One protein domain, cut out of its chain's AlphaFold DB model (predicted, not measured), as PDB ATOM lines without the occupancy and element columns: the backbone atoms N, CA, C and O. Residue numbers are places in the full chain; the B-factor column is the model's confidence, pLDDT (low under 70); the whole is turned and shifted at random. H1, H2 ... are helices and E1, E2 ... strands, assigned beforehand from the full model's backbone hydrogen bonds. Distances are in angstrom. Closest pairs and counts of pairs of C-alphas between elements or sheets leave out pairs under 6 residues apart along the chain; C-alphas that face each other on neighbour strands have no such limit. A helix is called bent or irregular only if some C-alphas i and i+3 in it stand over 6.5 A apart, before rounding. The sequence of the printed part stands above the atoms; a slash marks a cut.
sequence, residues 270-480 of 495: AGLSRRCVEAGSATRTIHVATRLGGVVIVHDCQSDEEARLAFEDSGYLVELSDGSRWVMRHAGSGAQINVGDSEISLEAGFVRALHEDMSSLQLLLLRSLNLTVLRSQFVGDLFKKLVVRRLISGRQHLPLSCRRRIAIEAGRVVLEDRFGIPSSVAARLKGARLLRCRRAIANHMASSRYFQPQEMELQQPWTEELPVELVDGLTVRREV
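This is residues 270 to 480 of the 495 residues of an uncharacterized protein of Rhizobiales bacterium 68-8 (UniProt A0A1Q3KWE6). Two strongly twisted sheets lie partly face to face, a branched sheet of nine strands, E5 to E13, and a smaller one of four, E1 to E4; the helices H1 and H2 make an arm that reaches away from them and makes much of the length. The short helices H3 and H4 only graze the larger and the smaller sheet respectively. The printed part has 211 residues with four named helices and thirteen named strands, in the order E1 to E8, H1, H2, E9, E10, H3, E11, H4, E12, E13; neighbour strands are antiparallel in both sheets, and the class is mixed. It is only just compact, close to loose, with a radius of gyration of the C-alphas of 20.1 A and spans of 67 by 47 by 28 A.

The larger sheet holds E5 (316 to 319), E6 (325 to 327), E7 (334 to 339), E8 (343 to 352, 29.0 A), E9 (397 to 409, 33.6 A), E10 (412 to 420, 26.1 A), E11 (433 to 437), E12 (463 to 465) and E13 (475 to 479), which ends at C-alpha 479 (36.000, -28.391, 38.293). E9 bends by 64 degrees at residue 400. The smaller holds E1 (272 to 279, 22.1 A), from C-alpha 272 (47.333, -11.096, 34.391), E2 (282 to 289, 22.8 A), E3 (295 to 301) and E4 (307 to 313). The helices are H1 (360 to 371, 16.5 A), H2 (377 to 393, 21.7 A), H3 (423 to 429) and H4 (453 to 456). H2 is only just irregular, C-alphas 390 and 393 being 6.54 A apart; H3 is irregular, with 7.4 A from C-alpha 424 to 427.

E8 has E6 and E7 on one side and E9 on the other, with N 327 and O 351 2.8 A apart, N 335 and O 347 2.8 A, and N 344 and O 406 2.9 A. E9 and E10 form a hairpin (N 403 and O 418, 2.8 A), and E13 is E10's other neighbour (N 415 and O 478, 2.8 A). E5 has E6 on one side (N 318 and O 326, 2.8 A) and E11 on the other (N 317 and O 435, 2.8 A); E12 is beside E11 (N 436 and O 464, 2.8 A). The sheets make a sandwich, two sheets face to face, 11.8 A centre to centre over the facing parts, with strands at 28 degrees. E1 to E4 are a meander, each the antiparallel neighbour of the one before: N 275 and O 286 are 2.9 A apart, N 285 and O 299 2.8 A, N 298 and O 311 2.9 A. The closest C-alphas of H3 and E9 are those of Val 425 and Pro 399, 6.4 A; of H4 and E4, Gln 454 and Leu 309, 6.5 A. H1 and H2 are only just apart, at 8.4 A, and on neither sheet. Every O i to N i+4 pair is within hydrogen-bond range in H1, 12 of 13 in H2, 1 of 3 in H3, beside 2 of 4 O i to N i+3 pairs; H4 is too short for an i+4 pair.

The C-alphas farthest apart, of Gly 280 and Thr 372, are 66.7 A apart. Residues 359 to 365, of which 360 to 365 belong to H1, stand free. The printed part has no cut, and the link E11 to H4, 15 residues, is long. Mean pLDDT of the printed part is 89.3, with residues 304 to 305, 355 to 356 and 393 to 394 under 70.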
ATOM      1  N   ALA A 270      50.411  -6.069  36.053       95.88
ATOM      2  CA  ALA A 270      48.994  -6.091  35.686       95.88
ATOM      3  C   ALA A 270      48.199  -7.127  36.502       95.88
ATOM      4  O   ALA A 270      46.991  -6.988  36.707       95.88
ATOM      5  N   GLY A 271      48.878  -8.167  36.992       96.44
ATOM      6  CA  GLY A 271      48.276  -9.310  37.661       96.44
ATOM      7  C   GLY A 271      47.549 -10.251  36.710       96.44
ATOM      8  O   GLY A 271      46.574 -10.871  37.136       96.44
ATOM      9  N   LEU A 272      47.981 -10.330  35.453       97.25
ATOM     10  CA  LEU A 272      47.333 -11.096  34.391       97.25
ATOM     11  C   LEU A 272      48.241 -12.224  33.923       97.25
ATOM     12  O   LEU A 272      49.438 -12.029  33.743       97.25
ATOM     13  N   SER A 273      47.670 -13.395  33.693       97.19
ATOM     14  CA  SER A 273      48.410 -14.551  33.198       97.19
ATOM     15  C   SER A 273      47.544 -15.385  32.271       97.19
ATOM     16  O   SER A 273      46.331 -15.480  32.477       97.19
ATOM     17  N   ARG A 274      48.171 -16.036  31.295       96.19
ATOM     18  CA  ARG A 274      47.533 -17.020  30.422       96.19
ATOM     19  C   ARG A 274      48.285 -18.337  30.480       96.19
ATOM     20  O   ARG A 274      49.516 -18.357  30.447       96.19
ATOM     21  N   ARG A 275      47.537 -19.431  30.552       94.38
ATOM     22  CA  ARG A 275      48.030 -20.801  30.379       94.38
ATOM     23  C   ARG A 275      47.282 -21.449  29.231       94.38
ATOM     24  O   ARG A 275      46.108 -21.139  29.024       94.38
ATOM     25  N   CYS A 276      47.956 -22.342  28.521       91.19
ATOM     26  CA  CYS A 276      47.380 -23.080  27.410       91.19
ATOM     27  C   CYS A 276      47.666 -24.560  27.598       91.19
ATOM     28  O   CYS A 276      48.793 -24.936  27.921       91.19
ATOM     29  N   VAL A 277      46.633 -25.382  27.454       89.50
ATOM     30  CA  VAL A 277      46.730 -26.832  27.602       89.50
ATOM     31  C   VAL A 277      45.995 -27.521  26.471       89.50
ATOM     32  O   VAL A 277      44.896 -27.118  26.101       89.50
ATOM     33  N   GLU A 278      46.593 -28.583  25.951       86.06
ATOM     34  CA  GLU A 278      45.936 -29.452  24.981       86.06
ATOM     35  C   GLU A 278      44.815 -30.240  25.673       86.06
ATOM     36  O   GLU A 278      45.020 -30.867  26.717       86.06
ATOM     37  N   ALA A 279      43.615 -30.185  25.102       75.12
ATOM     38  CA  ALA A 279      42.403 -30.817  25.606       75.12
ATOM     39  C   ALA A 279      41.690 -31.541  24.451       75.12
ATOM     40  O   ALA A 279      40.761 -31.022  23.835       75.12
ATOM     41  N   GLY A 280      42.148 -32.758  24.144       76.94
ATOM     42  CA  GLY A 280      41.616 -33.537  23.024       76.94
ATOM     43  C   GLY A 280      42.053 -32.949  21.682       76.94
ATOM     44  O   GLY A 280      43.247 -32.898  21.405       76.94
ATOM     45  N   SER A 281      41.093 -32.531  20.851       73.56
ATOM     46  CA  SER A 281      41.349 -31.856  19.567       73.56
ATOM     47  C   SER A 281      41.306 -30.324  19.652       73.56
ATOM     48  O   SER A 281      41.298 -29.665  18.616       73.56
ATOM     49  N   ALA A 282      41.206 -29.759  20.858       81.31
ATOM     50  CA  ALA A 282      41.163 -28.322  21.099       81.31
ATOM     51  C   ALA A 282      42.294 -27.891  22.042       81.31
ATOM     52  O   ALA A 282      42.645 -28.607  22.981       81.31
ATOM     53  N   THR A 283      42.806 -26.679  21.855       87.69
ATOM     54  CA  THR A 283      43.662 -26.000  22.829       87.69
ATOM     55  C   THR A 283      42.779 -25.199  23.780       87.69
ATOM     56  O   THR A 283      41.986 -24.352  23.369       87.69
ATOM     57  N   ARG A 284      42.916 -25.435  25.081       90.56
ATOM     58  CA  ARG A 284      42.200 -24.700  26.122       90.56
ATOM     59  C   ARG A 284      43.065 -23.564  26.644       90.56
ATOM     60  O   ARG A 284      44.149 -23.804  27.173       90.56
ATOM     61  N   THR A 285      42.568 -22.333  26.547       93.38
ATOM     62  CA  THR A 285      43.243 -21.145  27.090       93.38
ATOM     63  C   THR A 285      42.606 -20.708  28.400       93.38
ATOM     64  O   THR A 285      41.385 -20.648  28.530       93.38
ATOM     65  N   ILE A 286      43.438 -20.394  29.387       95.69
ATOM     66  CA  ILE A 286      43.030 -20.114  30.763       95.69
ATOM     67  C   ILE A 286      43.635 -18.775  31.150       95.69
ATOM     68  O   ILE A 286      44.842 -18.672  31.363       95.69
ATOM     69  N   HIS A 287      42.796 -17.750  31.228       97.31
ATOM     70  CA  HIS A 287      43.204 -16.408  31.615       97.31
ATOM     71  C   HIS A 287      42.881 -16.198  33.086       97.31
ATOM     72  O   HIS A 287      41.749 -16.436  33.515       97.31
ATOM     73  N   VAL A 288      43.865 -15.734  33.851       97.75
ATOM     74  CA  VAL A 288      43.722 -15.477  35.282       97.75
ATOM     75  C   VAL A 288      44.080 -14.032  35.595       97.75
ATOM     76  O   VAL A 288      45.166 -13.572  35.252       97.75
ATOM     77  N   ALA A 289      43.182 -13.322  36.284       97.62
ATOM     78  CA  ALA A 289      43.454 -11.985  36.808       97.62
ATOM     79  C   ALA A 289      43.636 -12.029  38.329       97.62
ATOM     80  O   ALA A 289      42.716 -11.795  39.119       97.62
ATOM     81  N   THR A 290      44.860 -12.339  38.743       97.06
ATOM     82  CA  THR A 290      45.262 -12.487  40.148       97.06
ATOM     83  C   THR A 290      45.011 -11.226  40.973       97.06
ATOM     84  O   THR A 290      44.458 -11.322  42.062       97.06
ATOM     85  N   ARG A 291      45.297 -10.031  40.437       95.38
ATOM     86  CA  ARG A 291      45.071  -8.742  41.126       95.38
ATOM     87  C   ARG A 291      43.610  -8.269  41.115       95.38
ATOM     88  O   ARG A 291      43.311  -7.216  41.677       95.38
ATOM     89  N   LEU A 292      42.711  -9.042  40.502       95.44
ATOM     90  CA  LEU A 292      41.266  -8.795  40.426       95.44
ATOM     91  C   LEU A 292      40.454  -9.861  41.174       95.44
ATOM     92  O   LEU A 292      39.313 -10.139  40.821       95.44
ATOM     93  N   GLY A 293      41.030 -10.461  42.213       93.94
ATOM     94  CA  GLY A 293      40.354 -11.480  43.019       93.94
ATOM     95  C   GLY A 293      40.446 -12.870  42.406       93.94
ATOM     96  O   GLY A 293      39.634 -13.734  42.714       93.94
ATOM     97  N   GLY A 294      41.421 -13.089  41.519       96.25
ATOM     98  CA  GLY A 294      41.627 -14.384  40.883       96.25
ATOM     99  C   GLY A 294      40.523 -14.743  39.900       96.25
ATOM    100  O   GLY A 294      40.059 -15.880  39.924       96.25
ATOM    101  N   VAL A 295      40.084 -13.783  39.079       97.56
ATOM    102  CA  VAL A 295      39.150 -14.047  37.967       97.56
ATOM    103  C   VAL A 295      39.725 -15.155  37.093       97.56
ATOM    104  O   VAL A 295      40.920 -15.115  36.818       97.56
ATOM    105  N   VAL A 296      38.892 -16.090  36.636       97.69
ATOM    106  CA  VAL A 296      39.285 -17.169  35.720       97.69
ATOM    107  C   VAL A 296      38.346 -17.199  34.527       97.69
ATOM    108  O   VAL A 296      37.144 -17.395  34.697       97.69
ATOM    109  N   ILE A 297      38.900 -17.026  33.329       96.75
ATOM    110  CA  ILE A 297      38.176 -17.098  32.055       96.75
ATOM    111  C   ILE A 297      38.791 -18.208  31.211       96.75
ATOM    112  O   ILE A 297      40.006 -18.213  30.999       96.75
ATOM    113  N   VAL A 298      37.968 -19.130  30.713       94.69
ATOM    114  CA  VAL A 298      38.432 -20.265  29.904       94.69
ATOM    115  C   VAL A 298      37.790 -20.230  28.530       94.69
ATOM    116  O   VAL A 298      36.572 -20.075  28.427       94.69
ATOM    117  N   HIS A 299      38.609 -20.391  27.493       92.69
ATOM    118  CA  HIS A 299      38.144 -20.643  26.130       92.69
ATOM    119  C   HIS A 299      38.642 -21.998  25.652       92.69
ATOM    120  O   HIS A 299      39.791 -22.354  25.919       92.69
ATOM    121  N   ASP A 300      37.793 -22.696  24.909       90.00
ATOM    122  CA  ASP A 300      38.157 -23.890  24.156       90.00
ATOM    123  C   ASP A 300      38.336 -23.494  22.687       90.00
ATOM    124  O   ASP A 300      37.445 -22.885  22.094       90.00
ATOM    125  N   CYS A 301      39.507 -23.784  22.119       87.31
ATOM    126  CA  CYS A 301      39.913 -23.329  20.791       87.31
ATOM    127  C   CYS A 301      40.249 -24.532  19.905       87.31
ATOM    128  O   CYS A 301      41.300 -25.145  20.068       87.31
ATOM    129  N   GLN A 302      39.373 -24.871  18.958       80.31
ATOM    130  CA  GLN A 302      39.705 -25.818  17.878       80.31
ATOM    131  C   GLN A 302      40.491 -25.122  16.755       80.31
ATOM    132  O   GLN A 302      41.381 -25.702  16.139       80.31
ATOM    133  N   SER A 303      40.204 -23.837  16.554       70.31
ATOM    134  CA  SER A 303      40.933 -22.888  15.716       70.31
ATOM    135  C   SER A 303      40.711 -21.466  16.260       70.31
ATOM    136  O   SER A 303      39.883 -21.276  17.155       70.31
ATOM    137  N   ASP A 304      41.418 -20.461  15.728       61.41
ATOM    138  CA  ASP A 304      41.173 -19.043  16.068       61.41
ATOM    139  C   ASP A 304      39.709 -18.639  15.757       61.41
ATOM    140  O   ASP A 304      39.087 -17.872  16.491       61.41
ATOM    141  N   GLU A 305      39.117 -19.188  14.690       65.44
ATOM    142  CA  GLU A 305      37.742 -18.875  14.270       65.44
ATOM    143  C   GLU A 305      36.681 -19.614  15.107       65.44
ATOM    144  O   GLU A 305      35.570 -19.104  15.305       65.44
ATOM    145  N   GLU A 306      37.044 -20.763  15.682       75.56
ATOM    146  CA  GLU A 306      36.185 -21.645  16.487       75.56
ATOM    147  C   GLU A 306      36.476 -21.561  17.994       75.56
ATOM    148  O   GLU A 306      36.155 -22.473  18.757       75.56
ATOM    149  N   ALA A 307      37.081 -20.464  18.448       86.69
ATOM    150  CA  ALA A 307      37.222 -20.195  19.869       86.69
ATOM    151  C   ALA A 307      35.851 -19.968  20.523       86.69
ATOM    152  O   ALA A 307      35.086 -19.090  20.115       86.69
ATOM    153  N   ARG A 308      35.566 -20.743  21.570       89.00
ATOM    154  CA  ARG A 308      34.320 -20.683  22.334       89.00
ATOM    155  C   ARG A 308      34.594 -20.353  23.792       89.00
ATOM    156  O   ARG A 308      35.465 -20.960  24.417       89.00
ATOM    157  N   LEU A 309      33.800 -19.451  24.361       91.44
ATOM    158  CA  LEU A 309      33.815 -19.189  25.796       91.44
ATOM    159  C   LEU A 309      33.261 -20.413  26.550       91.44
ATOM    160  O   LEU A 309      32.100 -20.788  26.386       91.44
ATOM    161  N   ALA A 310      34.100 -21.043  27.373       91.44
ATOM    162  CA  ALA A 310      33.787 -22.296  28.064       91.44
ATOM    163  C   ALA A 310      33.466 -22.097  29.552       91.44
ATOM    164  O   ALA A 310      32.688 -22.857  30.132       91.44
ATOM    165  N   PHE A 311      34.049 -21.074  30.187       93.88
ATOM    166  CA  PHE A 311      33.850 -20.821  31.612       93.88
ATOM    167  C   PHE A 311      34.194 -19.388  32.025       93.88
ATOM    168  O   PHE A 311      35.180 -18.817  31.553       93.88
ATOM    169  N   GLU A 312      33.430 -18.851  32.981       95.62
ATOM    170  CA  GLU A 312      33.698 -17.572  33.638       95.62
ATOM    171  C   GLU A 312      33.577 -17.693  35.161       95.62
ATOM    172  O   GLU A 312      32.608 -18.231  35.704       95.62
ATOM    173  N   ASP A 313      34.528 -17.110  35.880       96.56
ATOM    174  CA  ASP A 313      34.455 -16.965  37.328       96.56
ATOM    175  C   ASP A 313      35.085 -15.648  37.762       96.56
ATOM    176  O   ASP A 313      36.273 -15.412  37.550       96.56
ATOM    177  N   SER A 314      34.287 -14.795  38.397       95.81
ATOM    178  CA  SER A 314      34.735 -13.519  38.965       95.81
ATOM    179  C   SER A 314      34.823 -13.551  40.494       95.81
ATOM    180  O   SER A 314      34.847 -12.510  41.143       95.81
ATOM    181  N   GLY A 315      34.857 -14.739  41.093       95.62
ATOM    182  CA  GLY A 315      34.877 -14.924  42.536       95.62
ATOM    183  C   GLY A 315      33.488 -14.840  43.164       95.62
ATOM    184  O   GLY A 315      32.492 -15.315  42.609       95.62
ATOM    185  N   TYR A 316      33.444 -14.264  44.366       96.81
ATOM    186  CA  TYR A 316      32.282 -14.318  45.247       96.81
ATOM    187  C   TYR A 316      31.658 -12.949  45.519       96.81
ATOM    188  O   TYR A 316      32.348 -11.929  45.624       96.81
ATOM    189  N   LEU A 317      30.341 -12.970  45.712       95.94
ATOM    190  CA  LEU A 317      29.528 -11.929  46.321       95.94
ATOM    191  C   LEU A 317      28.982 -12.466  47.652       95.94
ATOM    192  O   LEU A 317      28.370 -13.528  47.702       95.94
ATOM    193  N   VAL A 318      29.192 -11.715  48.726       95.94
ATOM    194  CA  VAL A 318      28.618 -11.982  50.045       95.94
ATOM    195  C   VAL A 318      27.512 -10.970  50.303       95.94
ATOM    196  O   VAL A 318      27.760  -9.760  50.284       95.94
ATOM    197  N   GLU A 319      26.300 -11.457  50.557       95.25
ATOM    198  CA  GLU A 319      25.180 -10.634  51.015       95.25
ATOM    199  C   GLU A 319      24.967 -10.861  52.513       95.25
ATOM    200  O   GLU A 319      24.672 -11.976  52.942       95.25
ATOM    201  N   LEU A 320      25.141  -9.815  53.320       94.38
ATOM    202  CA  LEU A 320      24.884  -9.881  54.761       94.38
ATOM    203  C   LEU A 320      23.388  -9.714  55.057       94.38
ATOM    204  O   LEU A 320      22.626  -9.194  54.242       94.38
ATOM    205  N   SER A 321      22.973 -10.083  56.270       91.69
ATOM    206  CA  SER A 321      21.579  -9.967  56.727       91.69
ATOM    207  C   SER A 321      21.048  -8.527  56.761       91.69
ATOM    208  O   SER A 321      19.839  -8.321  56.765       91.69
ATOM    209  N   ASP A 322      21.933  -7.526  56.799       90.69
ATOM    210  CA  ASP A 322      21.584  -6.102  56.709       90.69
ATOM    211  C   ASP A 322      21.377  -5.612  55.258       90.69
ATOM    212  O   ASP A 322      21.142  -4.425  55.031       90.69
ATOM    213  N   GLY A 323      21.482  -6.512  54.272       90.19
ATOM    214  CA  GLY A 323      21.369  -6.221  52.844       90.19
ATOM    215  C   GLY A 323      22.649  -5.673  52.207       90.19
ATOM    216  O   GLY A 323      22.666  -5.404  51.004       90.19
ATOM    217  N   SER A 324      23.733  -5.493  52.970       91.31
ATOM    218  CA  SER A 324      25.005  -5.039  52.409       91.31
ATOM    219  C   SER A 324      25.665  -6.121  51.553       91.31
ATOM    220  O   SER A 324      25.685  -7.303  51.896       91.31
ATOM    221  N   ARG A 325      26.228  -5.685  50.422       93.62
ATOM    222  CA  ARG A 325      26.844  -6.532  49.397       93.62
ATOM    223  C   ARG A 325      28.349  -6.328  49.362       93.62
ATOM    224  O   ARG A 325      28.812  -5.187  49.321       93.62
ATOM    225  N   TRP A 326      29.103  -7.420  49.335       94.88
ATOM    226  CA  TRP A 326      30.565  -7.409  49.371       94.88
ATOM    227  C   TRP A 326      31.128  -8.313  48.288       94.88
ATOM    228  O   TRP A 326      30.796  -9.489  48.236       94.88
ATOM    229  N   VAL A 327      31.984  -7.782  47.425       95.44
ATOM    230  CA  VAL A 327      32.505  -8.499  46.258       95.44
ATOM    231  C   VAL A 327      34.004  -8.730  46.378       95.44
ATOM    232  O   VAL A 327      34.750  -7.852  46.815       95.44
ATOM    233  N   MET A 328      34.438  -9.914  45.955       96.00
ATOM    234  CA  MET A 328      35.848 -10.312  45.905       96.00
ATOM    235  C   MET A 328      36.599  -9.619  44.757       96.00
ATOM    236  O   MET A 328      37.774  -9.265  44.875       96.00
ATOM    237  N   ARG A 329      35.917  -9.395  43.626       94.75
ATOM    238  CA  ARG A 329      36.527  -8.811  42.430       94.75
ATOM    239  C   ARG A 329      36.575  -7.289  42.484       94.75
ATOM    240  O   ARG A 329      35.613  -6.592  42.149       94.75
ATOM    241  N   HIS A 330      37.745  -6.772  42.834       91.94
ATOM    242  CA  HIS A 330      38.093  -5.363  42.701       91.94
ATOM    243  C   HIS A 330      39.587  -5.201  42.414       91.94
ATOM    244  O   HIS A 330      40.380  -6.102  42.670       91.94
ATOM    245  N   ALA A 331      39.988  -4.038  41.901       89.94
ATOM    246  CA  ALA A 331      41.399  -3.756  41.655       89.94
ATOM    247  C   ALA A 331      42.213  -3.817  42.954       89.94
ATOM    248  O   ALA A 331      41.817  -3.213  43.959       89.94
ATOM    249  N   GLY A 332      43.317  -4.566  42.920       88.81
ATOM    250  CA  GLY A 332      44.218  -4.774  44.052       88.81
ATOM    251  C   GLY A 332      43.690  -5.741  45.113       88.81
ATOM    252  O   GLY A 332      44.245  -5.769  46.205       88.81
ATOM    253  N   SER A 333      42.620  -6.497  44.837       91.25
ATOM    254  CA  SER A 333      42.019  -7.382  45.842       91.25
ATOM    255  C   SER A 333      42.820  -8.641  46.110       91.25
ATOM    256  O   SER A 333      42.769  -9.137  47.229       91.25
ATOM    257  N   GLY A 334      43.536  -9.144  45.102       91.69
ATOM    258  CA  GLY A 334      44.306 -10.376  45.199       91.69
ATOM    259  C   GLY A 334      45.801 -10.131  45.371       91.69
ATOM    260  O   GLY A 334      46.428  -9.428  44.574       91.69
ATOM    261  N   ALA A 335      46.365 -10.754  46.400       95.00
ATOM    262  CA  ALA A 335      47.793 -10.897  46.621       95.00
ATOM    263  C   ALA A 335      48.251 -12.248  46.059       95.00
ATOM    264  O   ALA A 335      47.755 -13.296  46.470       95.00
ATOM    265  N   GLN A 336      49.180 -12.226  45.102       93.62
ATOM    266  CA  GLN A 336      49.755 -13.442  44.525       93.62
ATOM    267  C   GLN A 336      50.545 -14.216  45.591       93.62
ATOM    268  O   GLN A 336      51.352 -13.626  46.307       93.62
ATOM    269  N   ILE A 337      50.314 -15.527  45.676       94.31
ATOM    270  CA  ILE A 337      51.092 -16.456  46.509       94.31
ATOM    271  C   ILE A 337      52.045 -17.253  45.614       94.31
ATOM    272  O   ILE A 337      53.239 -17.318  45.892       94.31
ATOM    273  N   ASN A 338      51.518 -17.838  44.536       95.38
ATOM    274  CA  ASN A 338      52.278 -18.605  43.555       95.38
ATOM    275  C   ASN A 338      51.701 -18.385  42.151       95.38
ATOM    276  O   ASN A 338      50.483 -18.379  41.975       95.38
ATOM    277  N   VAL A 339      52.563 -18.238  41.151       95.06
ATOM    278  CA  VAL A 339      52.184 -18.187  39.733       95.06
ATOM    279  C   VAL A 339      53.139 -19.117  38.992       95.06
ATOM    280  O   VAL A 339      54.280 -18.752  38.729       95.06
ATOM    281  N   GLY A 340      52.688 -20.339  38.720       94.25
ATOM    282  CA  GLY A 340      53.435 -21.358  37.986       94.25
ATOM    283  C   GLY A 340      52.650 -21.887  36.788       94.25
ATOM    284  O   GLY A 340      51.549 -21.421  36.489       94.25
ATOM    285  N   ASP A 341      53.215 -22.867  36.087       91.88
ATOM    286  CA  ASP A 341      52.610 -23.419  34.866       91.88
ATOM    287  C   ASP A 341      51.392 -24.300  35.158       91.88
ATOM    288  O   ASP A 341      50.375 -24.207  34.475       91.88
ATOM    289  N   SER A 342      51.471 -25.120  36.208       93.38
ATOM    290  CA  SER A 342      50.410 -26.053  36.611       93.38
ATOM    291  C   SER A 342      49.519 -25.527  37.735       93.38
ATOM    292  O   SER A 342      48.514 -26.150  38.072       93.38
ATOM    293  N   GLU A 343      49.895 -24.422  38.379       96.12
ATOM    294  CA  GLU A 343      49.164 -23.889  39.522       96.12
ATOM    295  C   GLU A 343      49.337 -22.379  39.654       96.12
ATOM    296  O   GLU A 343      50.451 -21.858  39.617       96.12
ATOM    297  N   ILE A 344      48.225 -21.690  39.902       97.62
ATOM    298  CA  ILE A 344      48.203 -20.287  40.308       97.62
ATOM    299  C   ILE A 344      47.439 -20.186  41.626       97.62
ATOM    300  O   ILE A 344      46.313 -20.670  41.737       97.62
ATOM    301  N   SER A 345      48.023 -19.546  42.635       97.62
ATOM    302  CA  SER A 345      47.366 -19.311  43.919       97.62
ATOM    303  C   SER A 345      47.511 -17.871  44.397       97.62
ATOM    304  O   SER A 345      48.514 -17.191  44.166       97.62
ATOM    305  N   LEU A 346      46.462 -17.391  45.056       97.88
ATOM    306  CA  LEU A 346      46.355 -16.027  45.560       97.88
ATOM    307  C   LEU A 346      45.464 -15.969  46.801       97.88
ATOM    308  O   LEU A 346      44.661 -16.865  47.060       97.88
ATOM    309  N   GLU A 347      45.571 -14.876  47.540       97.69
ATOM    310  CA  GLU A 347      44.660 -14.532  48.625       97.69
ATOM    311  C   GLU A 347      43.928 -13.243  48.279       97.69
ATOM    312  O   GLU A 347      44.570 -12.244  47.961       97.69
ATOM    313  N   ALA A 348      42.595 -13.265  48.307       97.19
ATOM    314  CA  ALA A 348      41.777 -12.112  47.967       97.19
ATOM    315  C   ALA A 348      40.901 -11.632  49.123       97.19
ATOM    316  O   ALA A 348      40.330 -12.433  49.868       97.19
ATOM    317  N   GLY A 349      40.765 -10.312  49.221       96.19
ATOM    318  CA  GLY A 349      39.831  -9.646  50.126       96.19
ATOM    319  C   GLY A 349      38.496  -9.291  49.469       96.19
ATOM    320  O   GLY A 349      38.296  -9.463  48.267       96.19
ATOM    321  N   PHE A 350      37.589  -8.749  50.281       95.69
ATOM    322  CA  PHE A 350      36.255  -8.326  49.861       95.69
ATOM    323  C   PHE A 350      36.043  -6.836  50.129       95.69
ATOM    324  O   PHE A 350      36.372  -6.333  51.210       95.69
ATOM    325  N   VAL A 351      35.431  -6.137  49.174       93.88
ATOM    326  CA  VAL A 351      35.027  -4.728  49.324       93.88
ATOM    327  C   VAL A 351      33.536  -4.559  49.161       93.88
ATOM    328  O   VAL A 351      32.879  -5.309  48.443       93.88
ATOM    329  N   ARG A 352      32.998  -3.533  49.813       92.06
ATOM    330  CA  ARG A 352      31.588  -3.185  49.695       92.06
ATOM    331  C   ARG A 352      31.269  -2.760  48.263       92.06
ATOM    332  O   ARG A 352      31.883  -1.831  47.742       92.06
ATOM    333  N   ALA A 353      30.280  -3.411  47.659       88.25
ATOM    334  CA  ALA A 353      29.697  -2.982  46.399       88.25
ATOM    335  C   ALA A 353      28.682  -1.865  46.676       88.25
ATOM    336  O   ALA A 353      27.706  -2.059  47.406       88.25
ATOM    337  N   LEU A 354      28.928  -0.683  46.111       77.94
ATOM    338  CA  LEU A 354      28.033   0.468  46.203       77.94
ATOM    339  C   LEU A 354      27.239   0.582  44.899       77.94
ATOM    340  O   LEU A 354      27.588   1.349  44.005       77.94
ATOM    341  N   HIS A 355      26.167  -0.201  44.800       69.69
ATOM    342  CA  HIS A 355      25.122  -0.010  43.790       69.69
ATOM    343  C   HIS A 355      23.968   0.752  44.422       69.69
ATOM    344  O   HIS A 355      22.978   0.164  44.844       69.69
ATOM    345  N   GLU A 356      24.156   2.061  44.561       68.06
ATOM    346  CA  GLU A 356      23.106   2.970  45.010       68.06
ATOM    347  C   GLU A 356      22.415   3.565  43.782       68.06
ATOM    348  O   GLU A 356      22.988   4.411  43.093       68.06
ATOM    349  N   ASP A 357      21.182   3.139  43.515       73.00
ATOM    350  CA  ASP A 357      20.321   3.852  42.577       73.00
ATOM    351  C   ASP A 357      19.862   5.161  43.224       73.00
ATOM    352  O   ASP A 357      19.454   5.199  44.390       73.00
ATOM    353  N   MET A 358      19.922   6.257  42.467       79.50
ATOM    354  CA  MET A 358      19.417   7.531  42.964       79.50
ATOM    355  C   MET A 358      17.890   7.513  42.996       79.50
ATOM    356  O   MET A 358      17.225   7.420  41.967       79.50
ATOM    357  N   SER A 359      17.329   7.678  44.189       87.12
ATOM    358  CA  SER A 359      15.895   7.894  44.375       87.12
ATOM    359  C   SER A 359      15.432   9.206  43.729       87.12
ATOM    360  O   SER A 359      16.201  10.160  43.572       87.12
ATOM    361  N   SER A 360      14.131   9.308  43.441       92.94
ATOM    362  CA  SER A 360      13.522  10.528  42.892       92.94
ATOM    363  C   SER A 360      13.809  11.768  43.745       92.94
ATOM    364  O   SER A 360      14.074  12.841  43.207       92.94
ATOM    365  N   LEU A 361      13.819  11.631  45.076       92.31
ATOM    366  CA  LEU A 361      14.145  12.736  45.977       92.31
ATOM    367  C   LEU A 361      15.620  13.145  45.873       92.31
ATOM    368  O   LEU A 361      15.915  14.334  45.804       92.31
ATOM    369  N   GLN A 362      16.545  12.182  45.816       89.88
ATOM    370  CA  GLN A 362      17.971  12.472  45.622       89.88
ATOM    371  C   GLN A 362      18.222  13.177  44.284       89.88
ATOM    372  O   GLN A 362      18.995  14.133  44.239       89.88
ATOM    373  N   LEU A 363      17.515  12.782  43.220       89.06
ATOM    374  CA  LEU A 363      17.560  13.462  41.923       89.06
ATOM    375  C   LEU A 363      17.043  14.906  42.005       89.06
ATOM    376  O   LEU A 363      17.678  15.814  41.463       89.06
ATOM    377  N   LEU A 364      15.921  15.141  42.691       91.75
ATOM    378  CA  LEU A 364      15.377  16.489  42.899       91.75
ATOM    379  C   LEU A 364      16.334  17.371  43.709       91.75
ATOM    380  O   LEU A 364      16.544  18.533  43.356       91.75
ATOM    381  N   LEU A 365      16.951  16.820  44.756       91.12
ATOM    382  CA  LEU A 365      17.950  17.519  45.562       91.12
ATOM    383  C   LEU A 365      19.190  17.854  44.732       91.12
ATOM    384  O   LEU A 365      19.598  19.011  44.707       91.12
ATOM    385  N   LEU A 366      19.744  16.886  43.997       88.94
ATOM    386  CA  LEU A 366      20.897  17.115  43.127       88.94
ATOM    387  C   LEU A 366      20.599  18.196  42.080       88.94
ATOM    388  O   LEU A 366      21.398  19.110  41.895       88.94
ATOM    389  N   ARG A 367      19.422  18.151  41.441       89.31
ATOM    390  CA  ARG A 367      18.989  19.196  40.501       89.31
ATOM    391  C   ARG A 367      18.867  20.559  41.172       89.31
ATOM    392  O   ARG A 367      19.322  21.550  40.607       89.31
ATOM    393  N   SER A 368      18.308  20.617  42.375       91.56
ATOM    394  CA  SER A 368      18.198  21.865  43.137       91.56
ATOM    395  C   SER A 368      19.577  22.433  43.477       91.56
ATOM    396  O   SER A 368      19.802  23.632  43.316       91.56
ATOM    397  N   LEU A 369      20.532  21.580  43.861       89.75
ATOM    398  CA  LEU A 369      21.924  21.964  44.104       89.75
ATOM    399  C   LEU A 369      22.606  22.475  42.822       89.75
ATOM    400  O   LEU A 369      23.248  23.524  42.864       89.75
ATOM    401  N   ASN A 370      22.406  21.801  41.683       87.62
ATOM    402  CA  ASN A 370      22.902  22.214  40.360       87.62
ATOM    403  C   ASN A 370      22.358  23.578  39.913       87.62
ATOM    404  O   ASN A 370      23.089  24.390  39.352       87.62
ATOM    405  N   LEU A 371      21.092  23.874  40.217       88.25
ATOM    406  CA  LEU A 371      20.476  25.169  39.909       88.25
ATOM    407  C   LEU A 371      20.869  26.289  40.890       88.25
ATOM    408  O   LEU A 371      20.631  27.460  40.592       88.25
ATOM    409  N   THR A 372      21.474  25.953  42.036       89.12
ATOM    410  CA  THR A 372      21.812  26.901  43.107       89.12
ATOM    411  C   THR A 372      23.321  26.951  43.370       89.12
ATOM    412  O   THR A 372      24.036  27.707  42.713       89.12
ATOM    413  N   VAL A 373      23.814  26.165  44.328       87.12
ATOM    414  CA  VAL A 373      25.169  26.265  44.891       87.12
ATOM    415  C   VAL A 373      26.251  25.631  44.015       87.12
ATOM    416  O   VAL A 373      27.377  26.126  43.993       87.12
ATOM    417  N   LEU A 374      25.927  24.587  43.243       85.75
ATOM    418  CA  LEU A 374      26.893  23.895  42.373       85.75
ATOM    419  C   LEU A 374      27.187  24.655  41.069       85.75
ATOM    420  O   LEU A 374      28.048  24.242  40.301       85.75
ATOM    421  N   ARG A 375      26.561  25.821  40.855       83.56
ATOM    422  CA  ARG A 375      26.947  26.766  39.791       83.56
ATOM    423  C   ARG A 375      28.364  27.314  39.970       83.56
ATOM    424  O   ARG A 375      29.002  27.728  38.999       83.56
ATOM    425  N   SER A 376      28.849  27.351  41.213       83.62
ATOM    426  CA  SER A 376      30.230  27.710  41.523       83.62
ATOM    427  C   SER A 376      31.155  26.536  41.216       83.62
ATOM    428  O   SER A 376      31.002  25.469  41.810       83.62
ATOM    429  N   GLN A 377      32.156  26.746  40.350       77.50
ATOM    430  CA  GLN A 377      33.142  25.715  39.993       77.50
ATOM    431  C   GLN A 377      33.812  25.127  41.238       77.50
ATOM    432  O   GLN A 377      33.941  23.918  41.356       77.50
ATOM    433  N   PHE A 378      34.184  25.978  42.196       82.62
ATOM    434  CA  PHE A 378      34.848  25.543  43.423       82.62
ATOM    435  C   PHE A 378      33.988  24.561  44.234       82.62
ATOM    436  O   PHE A 378      34.478  23.530  44.696       82.62
ATOM    437  N   VAL A 379      32.694  24.864  44.384       82.81
ATOM    438  CA  VAL A 379      31.754  24.005  45.120       82.81
ATOM    439  C   VAL A 379      31.462  22.734  44.321       82.81
ATOM    440  O   VAL A 379      31.441  21.650  44.898       82.81
ATOM    441  N   GLY A 380      31.305  22.850  42.999       81.12
ATOM    442  CA  GLY A 380      31.149  21.718  42.086       81.12
ATOM    443  C   GLY A 380      32.321  20.737  42.159       81.12
ATOM    444  O   GLY A 380      32.109  19.539  42.326       81.12
ATOM    445  N   ASP A 381      33.555  21.235  42.133       81.12
ATOM    446  CA  ASP A 381      34.765  20.417  42.238       81.12
ATOM    447  C   ASP A 381      34.871  19.728  43.606       81.12
ATOM    448  O   ASP A 381      35.276  18.565  43.690       81.12
ATOM    449  N   LEU A 382      34.490  20.416  44.690       83.88
ATOM    450  CA  LEU A 382      34.444  19.825  46.029       83.88
ATOM    451  C   LEU A 382      33.385  18.718  46.116       83.88
ATOM    452  O   LEU A 382      33.661  17.642  46.648       83.88
ATOM    453  N   PHE A 383      32.198  18.963  45.557       83.25
ATOM    454  CA  PHE A 383      31.125  17.978  45.478       83.25
ATOM    455  C   PHE A 383      31.561  16.748  44.672       83.25
ATOM    456  O   PHE A 383      31.449  15.627  45.166       83.25
ATOM    457  N   LYS A 384      32.164  16.940  43.491       79.38
ATOM    458  CA  LYS A 384      32.732  15.855  42.673       79.38
ATOM    459  C   LYS A 384      33.778  15.055  43.446       79.38
ATOM    460  O   LYS A 384      33.710  13.829  43.468       79.38
ATOM    461  N   LYS A 385      34.705  15.719  44.148       82.00
ATOM    462  CA  LYS A 385      35.703  15.046  45.002       82.00
ATOM    463  C   LYS A 385      35.054  14.201  46.099       82.00
ATOM    464  O   LYS A 385      35.517  13.092  46.346       82.00
ATOM    465  N   LEU A 386      33.996  14.695  46.743       83.44
ATOM    466  CA  LEU A 386      33.255  13.945  47.759       83.44
ATOM    467  C   LEU A 386      32.584  12.699  47.160       83.44
ATOM    468  O   LEU A 386      32.710  11.610  47.721       83.44
ATOM    469  N   VAL A 387      31.912  12.850  46.017       80.38
ATOM    470  CA  VAL A 387      31.230  11.755  45.311       80.38
ATOM    471  C   VAL A 387      32.232  10.695  44.849       80.38
ATOM    472  O   VAL A 387      32.058   9.521  45.168       80.38
ATOM    473  N   VAL A 388      33.325  11.098  44.194       77.38
ATOM    474  CA  VAL A 388      34.411  10.196  43.764       77.38
ATOM    475  C   VAL A 388      35.033   9.485  44.965       77.38
ATOM    476  O   VAL A 388      35.243   8.271  44.926       77.38
ATOM    477  N   ARG A 389      35.269  10.200  46.074       79.88
ATOM    478  CA  ARG A 389      35.799   9.587  47.295       79.88
ATOM    479  C   ARG A 389      34.851   8.544  47.868       79.88
ATOM    480  O   ARG A 389      35.318   7.524  48.349       79.88
ATOM    481  N   ARG A 390      33.540   8.768  47.823       76.31
ATOM    482  CA  ARG A 390      32.559   7.802  48.327       76.31
ATOM    483  C   ARG A 390      32.398   6.591  47.405       76.31
ATOM    484  O   ARG A 390      32.337   5.478  47.907       76.31
ATOM    485  N   LEU A 391      32.310   6.806  46.093       73.19
ATOM    486  CA  LEU A 391      31.929   5.767  45.128       73.19
ATOM    487  C   LEU A 391      33.115   4.992  44.538       73.19
ATOM    488  O   LEU A 391      32.924   3.874  44.075       73.19
ATOM    489  N   ILE A 392      34.321   5.574  44.530       70.44
ATOM    490  CA  ILE A 392      35.486   5.001  43.837       70.44
ATOM    491  C   ILE A 392      36.636   4.708  44.812       70.44
ATOM    492  O   ILE A 392      37.094   3.564  44.878       70.44
ATOM    493  N   SER A 393      37.109   5.708  45.571       68.44
ATOM    494  CA  SER A 393      38.374   5.585  46.324       68.44
ATOM    495  C   SER A 393      38.227   5.198  47.805       68.44
ATOM    496  O   SER A 393      39.159   4.667  48.396       68.44
ATOM    497  N   GLY A 394      37.078   5.447  48.435       69.81
ATOM    498  CA  GLY A 394      36.805   5.197  49.858       69.81
ATOM    499  C   GLY A 394      36.204   3.821  50.125       69.81
ATOM    500  O   GLY A 394      35.170   3.719  50.788       69.81
ATOM    501  N   ARG A 395      36.818   2.770  49.572       79.12
ATOM    502  CA  ARG A 395      36.282   1.404  49.642       79.12
ATOM    503  C   ARG A 395      36.260   0.904  51.088       79.12
ATOM    504  O   ARG A 395      37.253   0.979  51.808       79.12
ATOM    505  N   GLN A 396      35.114   0.381  51.513       88.69
ATOM    506  CA  GLN A 396      34.990  -0.320  52.790       88.69
ATOM    507  C   GLN A 396      35.385  -1.780  52.588       88.69
ATOM    508  O   GLN A 396      34.933  -2.399  51.625       88.69
ATOM    509  N   HIS A 397      36.182  -2.326  53.503       91.94
ATOM    510  CA  HIS A 397      36.642  -3.713  53.457       91.94
ATOM    511  C   HIS A 397      35.869  -4.586  54.445       91.94
ATOM    512  O   HIS A 397      35.611  -4.176  55.581       91.94
ATOM    513  N   LEU A 398      35.516  -5.796  54.015       93.06
ATOM    514  CA  LEU A 398      35.053  -6.851  54.909       93.06
ATOM    515  C   LEU A 398      36.291  -7.640  55.354       93.06
ATOM    516  O   LEU A 398      37.043  -8.062  54.476       93.06
ATOM    517  N   PRO A 399      36.519  -7.857  56.665       93.50
ATOM    518  CA  PRO A 399      37.614  -8.690  57.170       93.50
ATOM    519  C   PRO A 399      37.396 -10.183  56.868       93.50
ATOM    520  O   PRO A 399      37.364 -11.000  57.772       93.50
ATOM    521  N   LEU A 400      37.178 -10.532  55.606       94.75
ATOM    522  CA  LEU A 400      36.992 -11.873  55.072       94.75
ATOM    523  C   LEU A 400      38.071 -12.074  54.012       94.75
ATOM    524  O   LEU A 400      38.295 -11.188  53.187       94.75
ATOM    525  N   SER A 401      38.722 -13.230  54.033       95.81
ATOM    526  CA  SER A 401      39.722 -13.602  53.033       95.81
ATOM    527  C   SER A 401      39.295 -14.874  52.317       95.81
ATOM    528  O   SER A 401      38.646 -15.743  52.902       95.81
ATOM    529  N   CYS A 402      39.654 -14.980  51.044       97.50
ATOM    530  CA  CYS A 402      39.510 -16.192  50.256       97.50
ATOM    531  C   CYS A 402      40.863 -16.521  49.630       97.50
ATOM    532  O   CYS A 402      41.370 -15.771  48.793       97.50
ATOM    533  N   ARG A 403      41.460 -17.638  50.046       98.06
ATOM    534  CA  ARG A 403      42.626 -18.210  49.385       98.06
ATOM    535  C   ARG A 403      42.144 -19.071  48.231       98.06
ATOM    536  O   ARG A 403      41.545 -20.117  48.458       98.06
ATOM    537  N   ARG A 404      42.424 -18.628  47.014       98.19
ATOM    538  CA  ARG A 404      42.059 -19.312  45.777       98.19
ATOM    539  C   ARG A 404      43.272 -20.039  45.218       98.19
ATOM    540  O   ARG A 404      44.329 -19.434  45.041       98.19
ATOM    541  N   ARG A 405      43.100 -21.319  44.910       97.88
ATOM    542  CA  ARG A 405      44.049 -22.178  44.200       97.88
ATOM    543  C   ARG A 405      43.422 -22.608  42.876       97.88
ATOM    544  O   ARG A 405      42.309 -23.121  42.849       97.88
ATOM    545  N   ILE A 406      44.140 -22.375  41.789       97.50
ATOM    546  CA  ILE A 406      43.753 -22.681  40.415       97.50
ATOM    547  C   ILE A 406      44.750 -23.725  39.926       97.50
ATOM    548  O   ILE A 406      45.878 -23.381  39.582       97.50
ATOM    549  N   ALA A 407      44.361 -24.995  39.962       96.25
ATOM    550  CA  ALA A 407      45.192 -26.104  39.515       96.25
ATOM    551  C   ALA A 407      44.843 -26.477  38.071       96.25
ATOM    552  O   ALA A 407      43.668 -26.556  37.706       96.25
ATOM    553  N   ILE A 408      45.872 -26.696  37.258       92.50
ATOM    554  CA  ILE A 408      45.772 -27.106  35.861       92.50
ATOM    555  C   ILE A 408      46.340 -28.523  35.778       92.50
ATOM    556  O   ILE A 408      47.552 -28.729  35.767       92.50
ATOM    557  N   GLU A 409      45.451 -29.511  35.782       84.44
ATOM    558  CA  GLU A 409      45.786 -30.928  35.929       84.44
ATOM    559  C   GLU A 409      45.285 -31.698  34.701       84.44
ATOM    560  O   GLU A 409      44.080 -31.826  34.499       84.44
ATOM    561  N   ALA A 410      46.195 -32.213  33.865       75.94
ATOM    562  CA  ALA A 410      45.862 -33.059  32.707       75.94
ATOM    563  C   ALA A 410      44.740 -32.487  31.799       75.94
ATOM    564  O   ALA A 410      43.783 -33.184  31.462       75.94
ATOM    565  N   GLY A 411      44.828 -31.196  31.450       72.25
ATOM    566  CA  GLY A 411      43.840 -30.497  30.610       72.25
ATOM    567  C   GLY A 411      42.584 -30.004  31.350       72.25
ATOM    568  O   GLY A 411      41.722 -29.349  30.760       72.25
ATOM    569  N   ARG A 412      42.470 -30.280  32.654       84.00
ATOM    570  CA  ARG A 412      41.365 -29.830  33.512       84.00
ATOM    571  C   ARG A 412      41.782 -28.620  34.329       84.00
ATOM    572  O   ARG A 412      42.944 -28.483  34.705       84.00
ATOM    573  N   VAL A 413      40.811 -27.769  34.643       91.38
ATOM    574  CA  VAL A 413      41.003 -26.628  35.541       91.38
ATOM    575  C   VAL A 413      40.183 -26.862  36.796       91.38
ATOM    576  O   VAL A 413      38.969 -27.047  36.724       91.38
ATOM    577  N   VAL A 414      40.847 -26.855  37.946       94.75
ATOM    578  CA  VAL A 414      40.227 -27.047  39.256       94.75
ATOM    579  C   VAL A 414      40.433 -25.791  40.089       94.75
ATOM    580  O   VAL A 414      41.555 -25.336  40.292       94.75
ATOM    581  N   LEU A 415      39.332 -25.238  40.581       96.06
ATOM    582  CA  LEU A 415      39.292 -24.089  41.474       96.06
ATOM    583  C   LEU A 415      39.003 -24.580  42.886       96.06
ATOM    584  O   LEU A 415      37.956 -25.176  43.131       96.06
ATOM    585  N   GLU A 416      39.913 -24.315  43.812       97.31
ATOM    586  CA  GLU A 416      39.757 -24.617  45.230       97.31
ATOM    587  C   GLU A 416      39.893 -23.325  46.034       97.31
ATOM    588  O   GLU A 416      40.935 -22.673  46.031       97.31
ATOM    589  N   ASP A 417      38.809 -22.939  46.697       97.44
ATOM    590  CA  ASP A 417      38.683 -21.689  47.432       97.44
ATOM    591  C   ASP A 417      38.545 -21.997  48.925       97.44
ATOM    592  O   ASP A 417      37.625 -22.708  49.325       97.44
ATOM    593  N   ARG A 418      39.440 -21.458  49.755       97.38
ATOM    594  CA  ARG A 418      39.409 -21.607  51.214       97.38
ATOM    595  C   ARG A 418      39.184 -20.264  51.893       97.38
ATOM    596  O   ARG A 418      39.972 -19.338  51.713       97.38
ATOM    597  N   PHE A 419      38.144 -20.172  52.714       96.25
ATOM    598  CA  PHE A 419      37.787 -18.938  53.410       96.25
ATOM    599  C   PHE A 419      38.484 -18.832  54.767       96.25
ATOM    600  O   PHE A 419      38.463 -19.772  55.562       96.25
ATOM    601  N   GLY A 420      39.086 -17.671  55.025       94.62
ATOM    602  CA  GLY A 420      39.609 -17.285  56.333       94.62
ATOM    603  C   GLY A 420      38.683 -16.263  56.981       94.62
ATOM    604  O   GLY A 420      38.506 -15.163  56.439       94.62
ATOM    605  N   ILE A 421      38.098 -16.625  58.126       93.00
ATOM    606  CA  ILE A 421      37.107 -15.821  58.854       93.00
ATOM    607  C   ILE A 421      37.643 -15.476  60.251       93.00
ATOM    608  O   ILE A 421      37.542 -16.275  61.181       93.00
ATOM    609  N   PRO A 422      38.166 -14.253  60.443       91.69
ATOM    610  CA  PRO A 422      38.501 -13.728  61.756       91.69
ATOM    611  C   PRO A 422      37.288 -13.707  62.694       91.69
ATOM    612  O   PRO A 422      36.174 -13.336  62.305       91.69
ATOM    613  N   SER A 423      37.517 -13.981  63.980       89.12
ATOM    614  CA  SER A 423      36.466 -13.951  65.010       89.12
ATOM    615  C   SER A 423      35.742 -12.599  65.097       89.12
ATOM    616  O   SER A 423      34.578 -12.548  65.483       89.12
ATOM    617  N   SER A 424      36.395 -11.505  64.683       89.12
ATOM    618  CA  SER A 424      35.824 -10.152  64.654       89.12
ATOM    619  C   SER A 424      34.671  -9.970  63.659       89.12
ATOM    620  O   SER A 424      33.906  -9.017  63.798       89.12
ATOM    621  N   VAL A 425      34.547 -10.832  62.641       90.75
ATOM    622  CA  VAL A 425      33.492 -10.735  61.614       90.75
ATOM    623  C   VAL A 425      32.538 -11.932  61.617       90.75
ATOM    624  O   VAL A 425      31.443 -11.818  61.074       90.75
ATOM    625  N   ALA A 426      32.893 -13.039  62.279       90.19
ATOM    626  CA  ALA A 426      32.109 -14.277  62.292       90.19
ATOM    627  C   ALA A 426      30.624 -14.059  62.643       90.19
ATOM    628  O   ALA A 426      29.741 -14.541  61.939       90.19
ATOM    629  N   ALA A 427      30.326 -13.250  63.667       89.50
ATOM    630  CA  ALA A 427      28.945 -12.947  64.055       89.50
ATOM    631  C   ALA A 427      28.156 -12.192  62.968       89.50
ATOM    632  O   ALA A 427      26.957 -12.411  62.824       89.50
ATOM    633  N   ARG A 428      28.822 -11.330  62.183       90.75
ATOM    634  CA  ARG A 428      28.201 -10.574  61.079       90.75
ATOM    635  C   ARG A 428      27.922 -11.441  59.852       90.75
ATOM    636  O   ARG A 428      27.077 -11.070  59.047       90.75
ATOM    637  N   LEU A 429      28.640 -12.555  59.698       92.31
ATOM    638  CA  LEU A 429      28.467 -13.502  58.592       92.31
ATOM    639  C   LEU A 429      27.363 -14.532  58.859       92.31
ATOM    640  O   LEU A 429      26.999 -15.285  57.957       92.31
ATOM    641  N   LYS A 430      26.809 -14.582  60.076       90.31
ATOM    642  CA  LYS A 430      25.733 -15.515  60.406       90.31
ATOM    643  C   LYS A 430      24.490 -15.211  59.562       90.31
ATOM    644  O   LYS A 430      23.947 -14.111  59.633       90.31
ATOM    645  N   GLY A 431      24.042 -16.196  58.784       89.81
ATOM    646  CA  GLY A 431      22.930 -16.035  57.840       89.81
ATOM    647  C   GLY A 431      23.279 -15.221  56.589       89.81
ATOM    648  O   GLY A 431      22.372 -14.835  55.854       89.81
ATOM    649  N   ALA A 432      24.563 -14.937  56.347       94.56
ATOM    650  CA  ALA A 432      25.000 -14.342  55.093       94.56
ATOM    651  C   ALA A 432      24.850 -15.343  53.944       94.56
ATOM    652  O   ALA A 432      25.093 -16.540  54.106       94.56
ATOM    653  N   ARG A 433      24.498 -14.830  52.768       95.38
ATOM    654  CA  ARG A 433      24.420 -15.613  51.535       95.38
ATOM    655  C   ARG A 433      25.747 -15.516  50.806       95.38
ATOM    656  O   ARG A 433      26.249 -14.412  50.577       95.38
ATOM    657  N   LEU A 434      26.307 -16.663  50.437       95.75
ATOM    658  CA  LEU A 434      27.521 -16.749  49.636       95.75
ATOM    659  C   LEU A 434      27.148 -17.097  48.196       95.75
ATOM    660  O   LEU A 434      26.686 -18.199  47.906       95.75
ATOM    661  N   LEU A 435      27.363 -16.147  47.296       96.00
ATOM    662  CA  LEU A 435      27.049 -16.268  45.879       96.00
ATOM    663  C   LEU A 435      28.354 -16.363  45.092       96.00
ATOM    664  O   LEU A 435      29.215 -15.491  45.198       96.00
ATOM    665  N   ARG A 436      28.505 -17.397  44.272       95.38
ATOM    666  CA  ARG A 436      29.562 -17.473  43.260       95.38
ATOM    667  C   ARG A 436      29.058 -16.823  41.979       95.38
ATOM    668  O   ARG A 436      27.931 -17.090  41.564       95.38
ATOM    669  N   CYS A 437      29.855 -15.954  41.363       95.19
ATOM    670  CA  CYS A 437      29.379 -15.099  40.276       95.19
ATOM    671  C   CYS A 437      30.230 -15.237  39.013       95.19
ATOM    672  O   CYS A 437      31.458 -15.130  39.068       95.19
ATOM    673  N   ARG A 438      29.570 -15.339  37.851       93.06
ATOM    674  CA  ARG A 438      30.237 -15.217  36.542       93.06
ATOM    675  C   ARG A 438      30.885 -13.848  36.374       93.06
ATOM    676  O   ARG A 438      32.072 -13.749  36.083       93.06
ATOM    677  N   ARG A 439      30.105 -12.787  36.618       92.06
ATOM    678  CA  ARG A 439      30.532 -11.390  36.469       92.06
ATOM    679  C   ARG A 439      29.983 -10.515  37.603       92.06
ATOM    680  O   ARG A 439      28.888  -9.971  37.507       92.06
ATOM    681  N   ALA A 440      30.747 -10.364  38.681       90.12
ATOM    682  CA  ALA A 440      30.478  -9.440  39.782       90.12
ATOM    683  C   ALA A 440      31.515  -8.315  39.789       90.12
ATOM    684  O   ALA A 440      32.714  -8.563  39.689       90.12
ATOM    685  N   ILE A 441      31.068  -7.063  39.922       86.56
ATOM    686  CA  ILE A 441      31.962  -5.899  39.932       86.56
ATOM    687  C   ILE A 441      31.601  -4.931  41.056       86.56
ATOM    688  O   ILE A 441      30.431  -4.617  41.258       86.56
ATOM    689  N   ALA A 442      32.617  -4.430  41.764       82.56
ATOM    690  CA  ALA A 442      32.434  -3.430  42.821       82.56
ATOM    691  C   ALA A 442      32.130  -2.037  42.258       82.56
ATOM    692  O   ALA A 442      31.302  -1.300  42.785       82.56
ATOM    693  N   ASN A 443      32.839  -1.679  41.186       78.62
ATOM    694  CA  ASN A 443      32.865  -0.324  40.656       78.62
ATOM    695  C   ASN A 443      31.735  -0.118  39.638       78.62
ATOM    696  O   ASN A 443      31.513  -0.943  38.746       78.62
ATOM    697  N   HIS A 444      31.040   1.013  39.737       77.25
ATOM    698  CA  HIS A 444      30.124   1.468  38.697       77.25
ATOM    699  C   HIS A 444      30.886   2.258  37.631       77.25
ATOM    700  O   HIS A 444      31.440   3.304  37.943       77.25
ATOM    701  N   MET A 445      30.906   1.768  36.391       84.50
ATOM    702  CA  MET A 445      31.543   2.422  35.244       84.50
ATOM    703  C   MET A 445      30.528   2.506  34.102       84.50
ATOM    704  O   MET A 445      29.910   1.492  33.781       84.50
ATOM    705  N   ALA A 446      30.362   3.690  33.504       81.31
ATOM    706  CA  ALA A 446      29.343   3.933  32.478       81.31
ATOM    707  C   ALA A 446      29.533   3.037  31.246       81.31
ATOM    708  O   ALA A 446      28.588   2.418  30.783       81.31
ATOM    709  N   SER A 447      30.777   2.889  30.787       88.38
ATOM    710  CA  SER A 447      31.111   2.083  29.611       88.38
ATOM    711  C   SER A 447      31.462   0.625  29.975       88.38
ATOM    712  O   SER A 447      32.429   0.055  29.473       88.38
ATOM    713  N   SER A 448      30.716   0.021  30.904       89.81
ATOM    714  CA  SER A 448      30.908  -1.367  31.360       89.81
ATOM    715  C   SER A 448      29.589  -2.138  31.370       89.81
ATOM    716  O   SER A 448      28.523  -1.535  31.312       89.81
ATOM    717  N   ARG A 449      29.658  -3.469  31.520       88.62
ATOM    718  CA  ARG A 449      28.482  -4.365  31.620       88.62
ATOM    719  C   ARG A 449      27.570  -4.384  30.391       88.62
ATOM    720  O   ARG A 449      26.387  -4.688  30.515       88.62
ATOM    721  N   TYR A 450      28.114  -4.089  29.218       92.06
ATOM    722  CA  TYR A 450      27.407  -4.393  27.983       92.06
ATOM    723  C   TYR A 450      27.313  -5.898  27.791       92.06
ATOM    724  O   TYR A 450      28.232  -6.637  28.150       92.06
ATOM    725  N   PHE A 451      26.197  -6.309  27.209       90.94
ATOM    726  CA  PHE A 451      25.977  -7.674  26.785       90.94
ATOM    727  C   PHE A 451      26.902  -8.018  25.613       90.94
ATOM    728  O   PHE A 451      26.952  -7.298  24.614       90.94
ATOM    729  N   GLN A 452      27.611  -9.133  25.736       89.12
ATOM    730  CA  GLN A 452      28.393  -9.766  24.681       89.12
ATOM    731  C   GLN A 452      27.672 -11.045  24.236       89.12
ATOM    732  O   GLN A 452      27.333 -11.863  25.094       89.12
ATOM    733  N   PRO A 453      27.437 -11.270  22.931       87.50
ATOM    734  CA  PRO A 453      26.692 -12.438  22.454       87.50
ATOM    735  C   PRO A 453      27.207 -13.796  22.950       87.50
ATOM    736  O   PRO A 453      26.400 -14.689  23.210       87.50
ATOM    737  N   GLN A 454      28.514 -13.937  23.177       86.00
ATOM    738  CA  GLN A 454      29.139 -15.158  23.703       86.00
ATOM    739  C   GLN A 454      28.664 -15.511  25.117       86.00
ATOM    740  O   GLN A 454      28.771 -16.657  25.547       86.00
ATOM    741  N   GLU A 455      28.073 -14.566  25.855       88.38
ATOM    742  CA  GLU A 455      27.447 -14.851  27.148       88.38
ATOM    743  C   GLU A 455      26.316 -15.879  27.036       88.38
ATOM    744  O   GLU A 455      26.062 -16.593  28.010       88.38
ATOM    745  N   MET A 456      25.671 -15.962  25.865       86.69
ATOM    746  CA  MET A 456      24.609 -16.923  25.549       86.69
ATOM    747  C   MET A 456      25.144 -18.315  25.201       86.69
ATOM    748  O   MET A 456      24.381 -19.280  25.200       86.69
ATOM    749  N   GLU A 457      26.440 -18.443  24.911       83.50
ATOM    750  CA  GLU A 457      27.085 -19.731  24.634       83.50
ATOM    751  C   GLU A 457      27.341 -20.527  25.923       83.50
ATOM    752  O   GLU A 457      27.520 -21.750  25.881       83.50
ATOM    753  N   LEU A 458      27.342 -19.843  27.072       86.75
ATOM    754  CA  LEU A 458      27.569 -20.429  28.383       86.75
ATOM    755  C   LEU A 458      26.267 -20.909  29.026       86.75
ATOM    756  O   LEU A 458      25.370 -20.126  29.323       86.75
ATOM    757  N   GLN A 459      26.224 -22.196  29.368       82.50
ATOM    758  CA  GLN A 459      25.150 -22.775  30.188       82.50
ATOM    759  C   GLN A 459      25.323 -22.497  31.693       82.50
ATOM    760  O   GLN A 459      24.455 -22.829  32.498       82.50
ATOM    761  N   GLN A 460      26.446 -21.893  32.091       88.19
ATOM    762  CA  GLN A 460      26.729 -21.565  33.483       88.19
ATOM    763  C   GLN A 460      25.753 -20.488  34.001       88.19
ATOM    764  O   GLN A 460      25.606 -19.441  33.355       88.19
ATOM    765  N   PRO A 461      25.128 -20.685  35.182       90.50
ATOM    766  CA  PRO A 461      24.251 -19.681  35.772       90.50
ATOM    767  C   PRO A 461      25.028 -18.402  36.104       90.50
ATOM    768  O   PRO A 461      26.196 -18.449  36.488       90.50
ATOM    769  N   TRP A 462      24.362 -17.250  35.995       90.88
ATOM    770  CA  TRP A 462      24.931 -15.940  36.339       90.88
ATOM    771  C   TRP A 462      25.459 -15.875  37.772       90.88
ATOM    772  O   TRP A 462      26.561 -15.374  38.024       90.88
ATOM    773  N   THR A 463      24.664 -16.410  38.695       93.50
ATOM    774  CA  THR A 463      24.989 -16.531  40.109       93.50
ATOM    775  C   THR A 463      24.564 -17.896  40.620       93.50
ATOM    776  O   THR A 463      23.479 -18.371  40.290       93.50
ATOM    777  N   GLU A 464      25.393 -18.488  41.463       94.00
ATOM    778  CA  GLU A 464      25.133 -19.756  42.131       94.00
ATOM    779  C   GLU A 464      25.230 -19.530  43.639       94.00
ATOM    780  O   GLU A 464      26.286 -19.147  44.147       94.00
ATOM    781  N   GLU A 465      24.121 -19.715  44.351       95.19
ATOM    782  CA  GLU A 465      24.111 -19.654  45.811       95.19
ATOM    783  C   GLU A 465      24.650 -20.958  46.379       95.19
ATOM    784  O   GLU A 465      24.140 -22.037  46.076       95.19
ATOM    785  N   LEU A 466      25.696 -20.857  47.195       91.50
ATOM    786  CA  LEU A 466      26.283 -22.020  47.835       91.50
ATOM    787  C   LEU A 466      25.488 -22.339  49.109       91.50
ATOM    788  O   LEU A 466      25.389 -21.473  49.980       91.50
ATOM    789  N   PRO A 467      24.948 -23.565  49.262       85.50
ATOM    790  CA  PRO A 467      24.130 -23.958  50.410       85.50
ATOM    791  C   PRO A 467      25.009 -24.289  51.629       85.50
ATOM    792  O   PRO A 467      24.918 -25.366  52.214       85.50
ATOM    793  N   VAL A 468      25.920 -23.382  51.974       81.94
ATOM    794  CA  VAL A 468      26.922 -23.553  53.026       81.94
ATOM    795  C   VAL A 468      26.948 -22.320  53.913       81.94
ATOM    796  O   VAL A 468      26.871 -21.188  53.435       81.94
ATOM    797  N   GLU A 469      27.091 -22.535  55.216       83.75
ATOM    798  CA  GLU A 469      27.385 -21.434  56.121       83.75
ATOM    799  C   GLU A 469      28.850 -21.015  55.968       83.75
ATOM    800  O   GLU A 469      29.757 -21.849  55.892       83.75
ATOM    801  N   LEU A 470      29.088 -19.704  55.939       84.56
ATOM    802  CA  LEU A 470      30.433 -19.138  55.965       84.56
ATOM    803  C   LEU A 470      31.063 -19.372  57.344       84.56
ATOM    804  O   LEU A 470      30.815 -18.627  58.292       84.56
ATOM    805  N   VAL A 471      31.903 -20.402  57.431       86.50
ATOM    806  CA  VAL A 471      32.689 -20.766  58.618       86.50
ATOM    807  C   VAL A 471      34.183 -20.765  58.302       86.50
ATOM    808  O   VAL A 471      34.584 -20.934  57.147       86.50
ATOM    809  N   ASP A 472      35.017 -20.521  59.313       88.94
ATOM    810  CA  ASP A 472      36.468 -20.492  59.120       88.94
ATOM    811  C   ASP A 472      36.973 -21.842  58.594       88.94
ATOM    812  O   ASP A 472      36.593 -22.903  59.090       88.94
ATOM    813  N   GLY A 473      37.803 -21.807  57.551       88.00
ATOM    814  CA  GLY A 473      38.296 -23.006  56.883       88.00
ATOM    815  C   GLY A 473      37.329 -23.656  55.888       88.00
ATOM    816  O   GLY A 473      37.702 -24.679  55.307       88.00
ATOM    817  N   LEU A 474      36.143 -23.077  55.637       90.94
ATOM    818  CA  LEU A 474      35.250 -23.517  54.557       90.94
ATOM    819  C   LEU A 474      36.047 -23.646  53.255       90.94
ATOM    820  O   LEU A 474      36.716 -22.700  52.842       90.94
ATOM    821  N   THR A 475      35.959 -24.815  52.621       93.69
ATOM    822  CA  THR A 475      36.626 -25.107  51.351       93.69
ATOM    823  C   THR A 475      35.578 -25.403  50.288       93.69
ATOM    824  O   THR A 475      34.731 -26.275  50.472       93.69
ATOM    825  N   VAL A 476      35.636 -24.679  49.175       93.00
ATOM    826  CA  VAL A 476      34.758 -24.844  48.016       93.00
ATOM    827  C   VAL A 476      35.614 -25.285  46.840       93.00
ATOM    828  O   VAL A 476      36.513 -24.563  46.419       93.00
ATOM    829  N   ARG A 477      35.326 -26.464  46.289       94.25
ATOM    830  CA  ARG A 477      36.029 -27.009  45.124       94.25
ATOM    831  C   ARG A 477      35.099 -27.039  43.916       94.25
ATOM    832  O   ARG A 477      33.955 -27.469  44.033       94.25
ATOM    833  N   ARG A 478      35.592 -26.608  42.755       91.44
ATOM    834  CA  ARG A 478      34.877 -26.642  41.474       91.44
ATOM    835  C   ARG A 478      35.808 -27.084  40.359       91.44
ATOM    836  O   ARG A 478      36.903 -26.552  40.222       91.44
ATOM    837  N   GLU A 479      35.342 -28.011  39.541       91.12
ATOM    838  CA  GLU A 479      36.000 -28.391  38.293       91.12
ATOM    839  C   GLU A 479      35.344 -27.631  37.134       91.12
ATOM    840  O   GLU A 479      34.117 -27.509  37.068       91.12
ATOM    841  N   VAL A 480      36.165 -27.066  36.251       88.38
ATOM    842  CA  VAL A 480      35.699 -26.460  35.003       88.38
ATOM    843  C   VAL A 480      35.302 -27.586  34.044       88.38
ATOM    844  O   VAL A 480      36.096 -28.517  33.877       88.38
TER     845      VAL A 480